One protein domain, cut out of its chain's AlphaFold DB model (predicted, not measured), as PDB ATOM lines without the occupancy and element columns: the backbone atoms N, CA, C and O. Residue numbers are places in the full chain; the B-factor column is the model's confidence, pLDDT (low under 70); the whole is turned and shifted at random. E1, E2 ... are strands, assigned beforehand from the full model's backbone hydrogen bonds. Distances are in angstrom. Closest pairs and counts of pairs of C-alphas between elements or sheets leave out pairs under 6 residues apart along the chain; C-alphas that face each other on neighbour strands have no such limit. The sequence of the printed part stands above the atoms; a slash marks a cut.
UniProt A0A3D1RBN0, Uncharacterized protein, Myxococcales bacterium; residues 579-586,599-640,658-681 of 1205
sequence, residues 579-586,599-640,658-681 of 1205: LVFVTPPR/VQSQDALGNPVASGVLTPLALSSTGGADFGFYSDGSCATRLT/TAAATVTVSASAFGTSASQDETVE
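Overview. This is residues 579 to 586, 599 to 640 and 658 to 681 of the 1205 residues of an uncharacterized protein of Myxococcales bacterium (UniProt A0A3D1RBN0). A long, strongly twisted hairpin, E5 and E6, with E3 beside E5, makes an antiparallel sheet, order E3, E5, E6; the small antiparallel pair E1 and E2 packs on it near its turn. The 74 printed residues, all strand in class, have six named strands, E1 to E6, with under half the residues. The whole is only just compact, close to loose, radius of gyration of the C-alphas 13.4 A, spans 37 by 23 by 20 A.

Along the chain. Find C-alpha 672 at (168.579, 198.461, 184.460); from there E6, residues 672 to 681, runs 29.8 A to C-alpha 681 at (185.981, 199.763, 208.608). E5, 661 to 669, spans 25.9 A; E3 is 618 to 622, E1 579 to 581, E2 599 to 602, E4 628 to 630.

Arrangement. Within hydrogen-bond range are N 665 and O 676 in hairpin E5 and E6, 2.8 A; N 620 and O 666 between E3 and E5, 2.9 A; N 600 and O 580 between E1 and E2, 2.8 A. The closest C-alphas of E1 and E6, Leu 579 and Ala 674, are 5.5 A apart. E4 pairs with no named strand.

Size, cuts and confidence. Gaps between C-alphas across the cuts are 13.3 A, 586 to 599, and 18.5 A, 640 to 658. E2 to E3 is a long link. Residues 624 to 625 are under pLDDT 70.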
ATOM      1  N   LEU A 579     166.032 199.689 189.182       94.88
ATOM      2  CA  LEU A 579     166.409 199.041 190.436       94.88
ATOM      3  C   LEU A 579     166.785 200.120 191.446       94.88
ATOM      4  O   LEU A 579     167.374 201.132 191.078       94.88
ATOM      5  N   VAL A 580     166.464 199.895 192.716       94.94
ATOM      6  CA  VAL A 580     166.778 200.834 193.799       94.94
ATOM      7  C   VAL A 580     167.239 200.058 195.026       94.94
ATOM      8  O   VAL A 580     166.598 199.083 195.420       94.94
ATOM      9  N   PHE A 581     168.333 200.493 195.651       95.75
ATOM     10  CA  PHE A 581     168.688 200.036 196.993       95.75
ATOM     11  C   PHE A 581     167.726 200.664 198.002       95.75
ATOM     12  O   PHE A 581     167.662 201.882 198.146       95.75
ATOM     13  N   VAL A 582     166.940 199.830 198.681       95.69
ATOM     14  CA  VAL A 582     165.924 200.273 199.656       95.69
ATOM     15  C   VAL A 582     166.432 200.228 201.097       95.69
ATOM     16  O   VAL A 582     165.731 200.614 202.030       95.69
ATOM     17  N   THR A 583     167.665 199.765 201.283       95.31
ATOM     18  CA  THR A 583     168.437 199.897 202.519       95.31
ATOM     19  C   THR A 583     169.438 201.043 202.385       95.31
ATOM     20  O   THR A 583     169.939 201.263 201.285       95.31
ATOM     21  N   PRO A 584     169.754 201.768 203.471       92.00
ATOM     22  CA  PRO A 584     170.867 202.712 203.453       92.00
ATOM     23  C   PRO A 584     172.212 201.968 203.316       92.00
ATOM     24  O   PRO A 584     172.257 200.785 203.684       92.00
ATOM     25  N   PRO A 585     173.278 202.662 202.864       91.00
ATOM     26  CA  PRO A 585     174.665 202.193 202.940       91.00
ATOM     27  C   PRO A 585     175.005 201.539 204.284       91.00
ATOM     28  O   PRO A 585     174.495 201.941 205.339       91.00
ATOM     29  N   ARG A 586     175.848 200.510 204.263       91.31
ATOM     30  CA  ARG A 586     176.290 199.739 205.426       91.31
ATOM     31  C   ARG A 586     177.757 200.006 205.710       91.31
ATOM     32  O   ARG A 586     178.597 199.888 204.829       91.31
ATOM     33  N   VAL A 599     167.852 195.223 197.411       96.12
ATOM     34  CA  VAL A 599     167.539 195.855 196.134       96.12
ATOM     35  C   VAL A 599     166.100 195.529 195.752       96.12
ATOM     36  O   VAL A 599     165.656 194.383 195.867       96.12
ATOM     37  N   GLN A 600     165.365 196.541 195.310       95.88
ATOM     38  CA  GLN A 600     163.973 196.433 194.897       95.88
ATOM     39  C   GLN A 600     163.829 196.805 193.422       95.88
ATOM     40  O   GLN A 600     164.406 197.796 192.968       95.88
ATOM     41  N   SER A 601     163.047 196.032 192.670       94.75
ATOM     42  CA  SER A 601     162.594 196.415 191.333       94.75
ATOM     43  C   SER A 601     161.409 197.362 191.431       94.75
ATOM     44  O   SER A 601     160.406 197.047 192.072       94.75
ATOM     45  N   GLN A 602     161.510 198.516 190.778       94.31
ATOM     46  CA  GLN A 602     160.467 199.534 190.759       94.31
ATOM     47  C   GLN A 602     160.095 199.930 189.326       94.31
ATOM     48  O   GLN A 602     160.887 199.784 188.393       94.31
ATOM     49  N   ASP A 603     158.880 200.439 189.139       92.50
ATOM     50  CA  ASP A 603     158.493 201.110 187.897       92.50
ATOM     51  C   ASP A 603     159.019 202.555 187.848       92.50
ATOM     52  O   ASP A 603     159.560 203.072 188.828       92.50
ATOM     53  N   ALA A 604     158.823 203.239 186.717       88.31
ATOM     54  CA  ALA A 604     159.258 204.625 186.503       88.31
ATOM     55  C   ALA A 604     158.646 205.652 187.485       88.31
ATOM     56  O   ALA A 604     159.083 206.800 187.538       88.31
ATOM     57  N   LEU A 605     157.607 205.276 188.240       89.12
ATOM     58  CA  LEU A 605     156.965 206.116 189.256       89.12
ATOM     59  C   LEU A 605     157.423 205.761 190.682       89.12
ATOM     60  O   LEU A 605     156.915 206.349 191.639       89.12
ATOM     61  N   GLY A 606     158.372 204.831 190.828       89.06
ATOM     62  CA  GLY A 606     158.906 204.378 192.113       89.06
ATOM     63  C   GLY A 606     158.022 203.350 192.826       89.06
ATOM     64  O   GLY A 606     158.167 203.149 194.030       89.06
ATOM     65  N   ASN A 607     157.074 202.714 192.129       90.25
ATOM     66  CA  ASN A 607     156.260 201.656 192.730       90.25
ATOM     67  C   ASN A 607     157.010 200.325 192.708       90.25
ATOM     68  O   ASN A 607     157.522 199.979 191.645       90.25
ATOM     69  N   PRO A 608     157.004 199.533 193.794       92.50
ATOM     70  CA  PRO A 608     157.548 198.180 193.777       92.50
ATOM     71  C   PRO A 608     156.839 197.299 192.742       92.50
ATOM     72  O   PRO A 608     155.605 197.275 192.669       92.50
ATOM     73  N   VAL A 609     157.616 196.568 191.944       93.75
ATOM     74  CA  VAL A 609     157.111 195.667 190.903       93.75
ATOM     75  C   VAL A 609     157.645 194.270 191.149       93.75
ATOM     76  O   VAL A 609     158.841 194.023 191.016       93.75
ATOM     77  N   ALA A 610     156.745 193.341 191.459       91.31
ATOM     78  CA  ALA A 610     157.100 191.942 191.612       91.31
ATOM     79  C   ALA A 610     157.514 191.319 190.271       91.31
ATOM     80  O   ALA A 610     156.856 191.516 189.245       91.31
ATOM     81  N   SER A 611     158.572 190.510 190.286       88.81
ATOM     82  CA  SER A 611     158.995 189.748 189.115       88.81
ATOM     83  C   SER A 611     157.927 188.716 188.738       88.81
ATOM     84  O   SER A 611     157.457 187.955 189.582       88.81
ATOM     85  N   GLY A 612     157.531 188.656 187.465       86.06
ATOM     86  CA  GLY A 612     156.568 187.655 186.977       86.06
ATOM     87  C   GLY A 612     157.184 186.272 186.720       86.06
ATOM     88  O   GLY A 612     156.465 185.281 186.605       86.06
ATOM     89  N   VAL A 613     158.513 186.206 186.620       88.75
ATOM     90  CA  VAL A 613     159.310 185.001 186.346       88.75
ATOM     91  C   VAL A 613     160.566 184.996 187.218       88.75
ATOM     92  O   VAL A 613     160.895 186.006 187.831       88.75
ATOM     93  N   LEU A 614     161.283 183.873 187.269       92.12
ATOM     94  CA  LEU A 614     162.608 183.825 187.891       92.12
ATOM     95  C   LEU A 614     163.578 184.708 187.097       92.12
ATOM     96  O   LEU A 614     163.909 184.377 185.956       92.12
ATOM     97  N   THR A 615     164.031 185.809 187.698       93.56
ATOM     98  CA  THR A 615     164.925 186.774 187.037       93.56
ATOM     99  C   THR A 615     166.268 186.836 187.763       93.56
ATOM    100  O   THR A 615     166.285 187.172 188.946       93.56
ATOM    101  N   PRO A 616     167.401 186.533 187.103       93.31
ATOM    102  CA  PRO A 616     168.726 186.671 187.702       93.31
ATOM    103  C   PRO A 616     169.052 188.121 188.061       93.31
ATOM    104  O   PRO A 616     168.816 189.028 187.264       93.31
ATOM    105  N   LEU A 617     169.641 188.310 189.238       94.75
ATOM    106  CA  LEU A 617     170.280 189.549 189.655       94.75
ATOM    107  C   LEU A 617     171.795 189.373 189.533       94.75
ATOM    108  O   LEU A 617     172.383 188.508 190.183       94.75
ATOM    109  N   ALA A 618     172.434 190.198 188.709       94.12
ATOM    110  CA  ALA A 618     173.884 190.267 188.643       94.12
ATOM    111  C   ALA A 618     174.390 191.282 189.676       94.12
ATOM    112  O   ALA A 618     174.036 192.459 189.620       94.12
ATOM    113  N   LEU A 619     175.202 190.798 190.617       94.50
ATOM    114  CA  LEU A 619     175.892 191.605 191.619       94.50
ATOM    115  C   LEU A 619     177.376 191.709 191.262       94.50
ATOM    116  O   LEU A 619     178.008 190.703 190.929       94.50
ATOM    117  N   SER A 620     177.935 192.908 191.368       92.25
ATOM    118  CA  SER A 620     179.368 193.169 191.228       92.25
ATOM    119  C   SER A 620     179.831 194.187 192.261       92.25
ATOM    120  O   SER A 620     179.034 194.982 192.750       92.25
ATOM    121  N   SER A 621     181.119 194.167 192.589       91.56
ATOM    122  CA  SER A 621     181.742 195.109 193.518       91.56
ATOM    123  C   SER A 621     183.032 195.673 192.929       91.56
ATOM    124  O   SER A 621     183.787 194.936 192.292       91.56
ATOM    125  N   THR A 622     183.305 196.951 193.176       87.12
ATOM    126  CA  THR A 622     184.562 197.634 192.826       87.12
ATOM    127  C   THR A 622     185.127 198.343 194.054       87.12
ATOM    128  O   THR A 622     184.361 198.884 194.841       87.12
ATOM    129  N   GLY A 623     186.455 198.341 194.224       70.94
ATOM    130  CA  GLY A 623     187.130 199.082 195.305       70.94
ATOM    131  C   GLY A 623     187.550 198.275 196.543       70.94
ATOM    132  O   GLY A 623     188.217 198.832 197.402       70.94
ATOM    133  N   GLY A 624     187.249 196.970 196.633       69.69
ATOM    134  CA  GLY A 624     187.645 196.135 197.781       69.69
ATOM    135  C   GLY A 624     188.183 194.758 197.390       69.69
ATOM    136  O   GLY A 624     187.494 193.986 196.718       69.69
ATOM    137  N   ALA A 625     189.401 194.431 197.833       65.75
ATOM    138  CA  ALA A 625     189.934 193.070 197.759       65.75
ATOM    139  C   ALA A 625     189.156 192.140 198.713       65.75
ATOM    140  O   ALA A 625     188.750 192.551 199.800       65.75
ATOM    141  N   ASP A 626     188.912 190.894 198.291       81.69
ATOM    142  CA  ASP A 626     188.185 189.866 199.061       81.69
ATOM    143  C   ASP A 626     186.761 190.243 199.527       81.69
ATOM    144  O   ASP A 626     186.207 189.645 200.454       81.69
ATOM    145  N   PHE A 627     186.109 191.179 198.831       91.12
ATOM    146  CA  PHE A 627     184.701 191.505 199.054       91.12
ATOM    147  C   PHE A 627     183.771 190.438 198.452       91.12
ATOM    148  O   PHE A 627     183.959 189.957 197.328       91.12
ATOM    149  N   GLY A 628     182.749 190.026 199.204       91.75
ATOM    150  CA  GLY A 628     181.812 188.987 198.783       91.75
ATOM    151  C   GLY A 628     180.365 189.272 199.155       91.75
ATOM    152  O   GLY A 628     180.083 189.964 200.130       91.75
ATOM    153  N   PHE A 629     179.459 188.662 198.391       95.38
ATOM    154  CA  PHE A 629     178.019 188.641 198.642       95.38
ATOM    155  C   PHE A 629     177.627 187.330 199.324       95.38
ATOM    156  O   PHE A 629     178.153 186.266 198.980       95.38
ATOM    157  N   TYR A 630     176.687 187.390 200.260       96.00
ATOM    158  CA  TYR A 630     176.283 186.272 201.107       96.00
ATOM    159  C   TYR A 630     174.765 186.232 201.286       96.00
ATOM    160  O   TYR A 630     174.091 187.259 201.231       96.00
ATOM    161  N   SER A 631     174.211 185.035 201.481       94.69
ATOM    162  CA  SER A 631     172.762 184.838 201.653       94.69
ATOM    163  C   SER A 631     172.303 184.853 203.113       94.69
ATOM    164  O   SER A 631     171.100 184.856 203.374       94.69
ATOM    165  N   ASP A 632     173.235 184.862 204.068       93.69
ATOM    166  CA  ASP A 632     172.952 184.806 205.500       93.69
ATOM    167  C   ASP A 632     173.726 185.871 206.286       93.69
ATOM    168  O   ASP A 632     174.834 186.251 205.914       93.69
ATOM    169  N   GLY A 633     173.146 186.321 207.404       91.62
ATOM    170  CA  GLY A 633     173.715 187.372 208.259       91.62
ATOM    171  C   GLY A 633     174.929 186.948 209.092       91.62
ATOM    172  O   GLY A 633     175.434 187.749 209.871       91.62
ATOM    173  N   SER A 634     175.400 185.703 208.959       92.31
ATOM    174  CA  SER A 634     176.713 185.280 209.465       92.31
ATOM    175  C   SER A 634     177.785 185.260 208.372       92.31
ATOM    176  O   SER A 634     178.941 184.957 208.660       92.31
ATOM    177  N   CYS A 635     177.410 185.579 207.129       93.44
ATOM    178  CA  CYS A 635     178.250 185.497 205.943       93.44
ATOM    179  C   CYS A 635     178.933 184.124 205.792       93.44
ATOM    180  O   CYS A 635     180.082 184.026 205.361       93.44
ATOM    181  N   ALA A 636     178.227 183.046 206.151       92.50
ATOM    182  CA  ALA A 636     178.742 181.681 206.053       92.50
ATOM    183  C   ALA A 636     178.577 181.100 204.638       92.50
ATOM    184  O   ALA A 636     179.393 180.293 204.189       92.50
ATOM    185  N   THR A 637     177.531 181.518 203.923       93.94
ATOM    186  CA  THR A 637     177.149 180.981 202.615       93.94
ATOM    187  C   THR A 637     177.330 182.037 201.536       93.94
ATOM    188  O   THR A 637     176.608 183.036 201.496       93.94
ATOM    189  N   ARG A 638     178.296 181.818 200.636       93.62
ATOM    190  CA  ARG A 638     178.564 182.737 199.523       93.62
ATOM    191  C   ARG A 638     177.414 182.710 198.518       93.62
ATOM    192  O   ARG A 638     176.986 181.646 198.074       93.62
ATOM    193  N   LEU A 639     176.950 183.890 198.131       93.31
ATOM    194  CA  LEU A 639     175.884 184.099 197.164       93.31
ATOM    195  C   LEU A 639     176.495 184.293 195.772       93.31
ATOM    196  O   LEU A 639     177.201 185.267 195.528       93.31
ATOM    197  N   THR A 640     176.253 183.351 194.859       86.56
ATOM    198  CA  THR A 640     176.852 183.366 193.510       86.56
ATOM    199  C   THR A 640     175.873 183.737 192.403       86.56
ATOM    200  O   THR A 640     176.288 184.248 191.370       86.56
ATOM    201  N   THR A 658     187.450 192.098 203.901       89.88
ATOM    202  CA  THR A 658     188.570 192.081 204.862       89.88
ATOM    203  C   THR A 658     189.514 193.263 204.704       89.88
ATOM    204  O   THR A 658     190.237 193.551 205.648       89.88
ATOM    205  N   ALA A 659     189.498 193.945 203.558       87.31
ATOM    206  CA  ALA A 659     190.238 195.182 203.341       87.31
ATOM    207  C   ALA A 659     189.372 196.381 203.740       87.31
ATOM    208  O   ALA A 659     188.239 196.485 203.263       87.31
ATOM    209  N   ALA A 660     189.896 197.260 204.594       84.12
ATOM    210  CA  ALA A 660     189.228 198.505 204.949       84.12
ATOM    211  C   ALA A 660     189.188 199.441 203.729       84.12
ATOM    212  O   ALA A 660     190.234 199.819 203.202       84.12
ATOM    213  N   ALA A 661     187.987 199.734 203.232       82.00
ATOM    214  CA  ALA A 661     187.749 200.528 202.027       82.00
ATOM    215  C   ALA A 661     186.253 200.815 201.847       82.00
ATOM    216  O   ALA A 661     185.400 200.062 202.324       82.00
ATOM    217  N   THR A 662     185.937 201.833 201.051       83.31
ATOM    218  CA  THR A 662     184.600 202.010 200.475       83.31
ATOM    219  C   THR A 662     184.472 201.161 199.211       83.31
ATOM    220  O   THR A 662     185.288 201.249 198.292       83.31
ATOM    221  N   VAL A 663     183.451 200.308 199.167       87.31
ATOM    222  CA  VAL A 663     183.194 199.338 198.103       87.31
ATOM    223  C   VAL A 663     181.867 199.651 197.430       87.31
ATOM    224  O   VAL A 663     180.803 199.479 198.018       87.31
ATOM    225  N   THR A 664     181.914 200.025 196.154       92.06
ATOM    226  CA  THR A 664     180.703 200.244 195.358       92.06
ATOM    227  C   THR A 664     180.103 198.906 194.949       92.06
ATOM    228  O   THR A 664     180.675 198.171 194.139       92.06
ATOM    229  N   VAL A 665     178.924 198.589 195.477       94.00
ATOM    230  CA  VAL A 665     178.114 197.439 195.080       94.00
ATOM    231  C   VAL A 665     177.176 197.853 193.957       94.00
ATOM    232  O   VAL A 665     176.358 198.754 194.108       94.00
ATOM    233  N   SER A 666     177.262 197.162 192.822       93.62
ATOM    234  CA  SER A 666     176.370 197.351 191.679       93.62
ATOM    235  C   SER A 666     175.457 196.144 191.496       93.62
ATOM    236  O   SER A 666     175.895 194.993 191.531       93.62
ATOM    237  N   ALA A 667     174.179 196.421 191.274       95.44
ATOM    238  CA  ALA A 667     173.111 195.455 191.088       95.44
ATOM    239  C   ALA A 667     172.462 195.685 189.719       95.44
ATOM    240  O   ALA A 667     172.052 196.804 189.417       95.44
ATOM    241  N   SER A 668     172.352 194.647 188.884       94.06
ATOM    242  CA  SER A 668     171.713 194.745 187.564       94.06
ATOM    243  C   SER A 668     170.761 193.582 187.274       94.06
ATOM    244  O   SER A 668     171.078 192.410 187.475       94.06
ATOM    245  N   ALA A 669     169.557 193.927 186.820       93.38
ATOM    246  CA  ALA A 669     168.471 193.031 186.419       93.38
ATOM    247  C   ALA A 669     167.468 193.838 185.578       93.38
ATOM    248  O   ALA A 669     167.518 195.063 185.562       93.38
ATOM    249  N   PHE A 670     166.559 193.176 184.859       91.19
ATOM    250  CA  PHE A 670     165.513 193.839 184.053       91.19
ATOM    251  C   PHE A 670     166.020 194.873 183.018       91.19
ATOM    252  O   PHE A 670     165.246 195.691 182.540       91.19
ATOM    253  N   GLY A 671     167.306 194.832 182.640       89.25
ATOM    254  CA  GLY A 671     167.915 195.804 181.719       89.25
ATOM    255  C   GLY A 671     168.274 197.157 182.349       89.25
ATOM    256  O   GLY A 671     168.598 198.085 181.616       89.25
ATOM    257  N   THR A 672     168.240 197.262 183.679       92.38
ATOM    258  CA  THR A 672     168.579 198.461 184.460       92.38
ATOM    259  C   THR A 672     169.609 198.123 185.549       92.38
ATOM    260  O   THR A 672     169.882 196.945 185.814       92.38
ATOM    261  N   SER A 673     170.217 199.137 186.164       92.44
ATOM    262  CA  SER A 673     171.259 198.978 187.185       92.44
ATOM    263  C   SER A 673     171.159 200.023 188.292       92.44
ATOM    264  O   SER A 673     170.789 201.163 188.027       92.44
ATOM    265  N   ALA A 674     171.556 199.645 189.503       95.00
ATOM    266  CA  ALA A 674     171.704 200.529 190.654       95.00
ATOM    267  C   ALA A 674     173.069 200.314 191.309       95.00
ATOM    268  O   ALA A 674     173.594 199.198 191.267       95.00
ATOM    269  N   SER A 675     173.605 201.345 191.958       93.44
ATOM    270  CA  SER A 675     174.829 201.268 192.757       93.44
ATOM    271  C   SER A 675     174.611 201.833 194.161       93.44
ATOM    272  O   SER A 675     173.823 202.761 194.344       93.44
ATOM    273  N   GLN A 676     175.299 201.261 195.144       95.75
ATOM    274  CA  GLN A 676     175.351 201.721 196.530       95.75
ATOM    275  C   GLN A 676     176.759 201.475 197.064       95.75
ATOM    276  O   GLN A 676     177.317 200.401 196.845       95.75
ATOM    277  N   ASP A 677     177.324 202.461 197.749       91.75
ATOM    278  CA  ASP A 677     178.628 202.330 198.389       91.75
ATOM    279  C   ASP A 677     178.470 201.716 199.781       91.75
ATOM    280  O   ASP A 677     177.605 202.123 200.552       91.75
ATOM    281  N   GLU A 678     179.286 200.710 200.076       91.44
ATOM    282  CA  GLU A 678     179.348 200.007 201.357       91.44
ATOM    283  C   GLU A 678     180.734 200.225 201.971       91.44
ATOM    284  O   GLU A 678     181.741 200.059 201.286       91.44
ATOM    285  N   THR A 679     180.822 200.545 203.258       89.88
ATOM    286  CA  THR A 679     182.095 200.866 203.922       89.88
ATOM    287  C   THR A 679     182.586 199.688 204.755       89.88
ATOM    288  O   THR A 679     181.889 199.204 205.647       89.88
ATOM    289  N   VAL A 680     183.808 199.227 204.498       89.88
ATOM    290  CA  VAL A 680     184.519 198.292 205.373       89.88
ATOM    291  C   VAL A 680     185.453 199.092 206.280       89.88
ATOM    292  O   VAL A 680     186.412 199.693 205.805       89.88
ATOM    293  N   GLU A 681     185.182 199.094 207.579       88.56
ATOM    294  CA  GLU A 681     185.981 199.763 208.608       88.56
ATOM    295  C   GLU A 681     187.114 198.848 209.106       88.56
ATOM    296  O   GLU A 681     186.936 197.626 209.158       88.56
TER     297      GLU A 681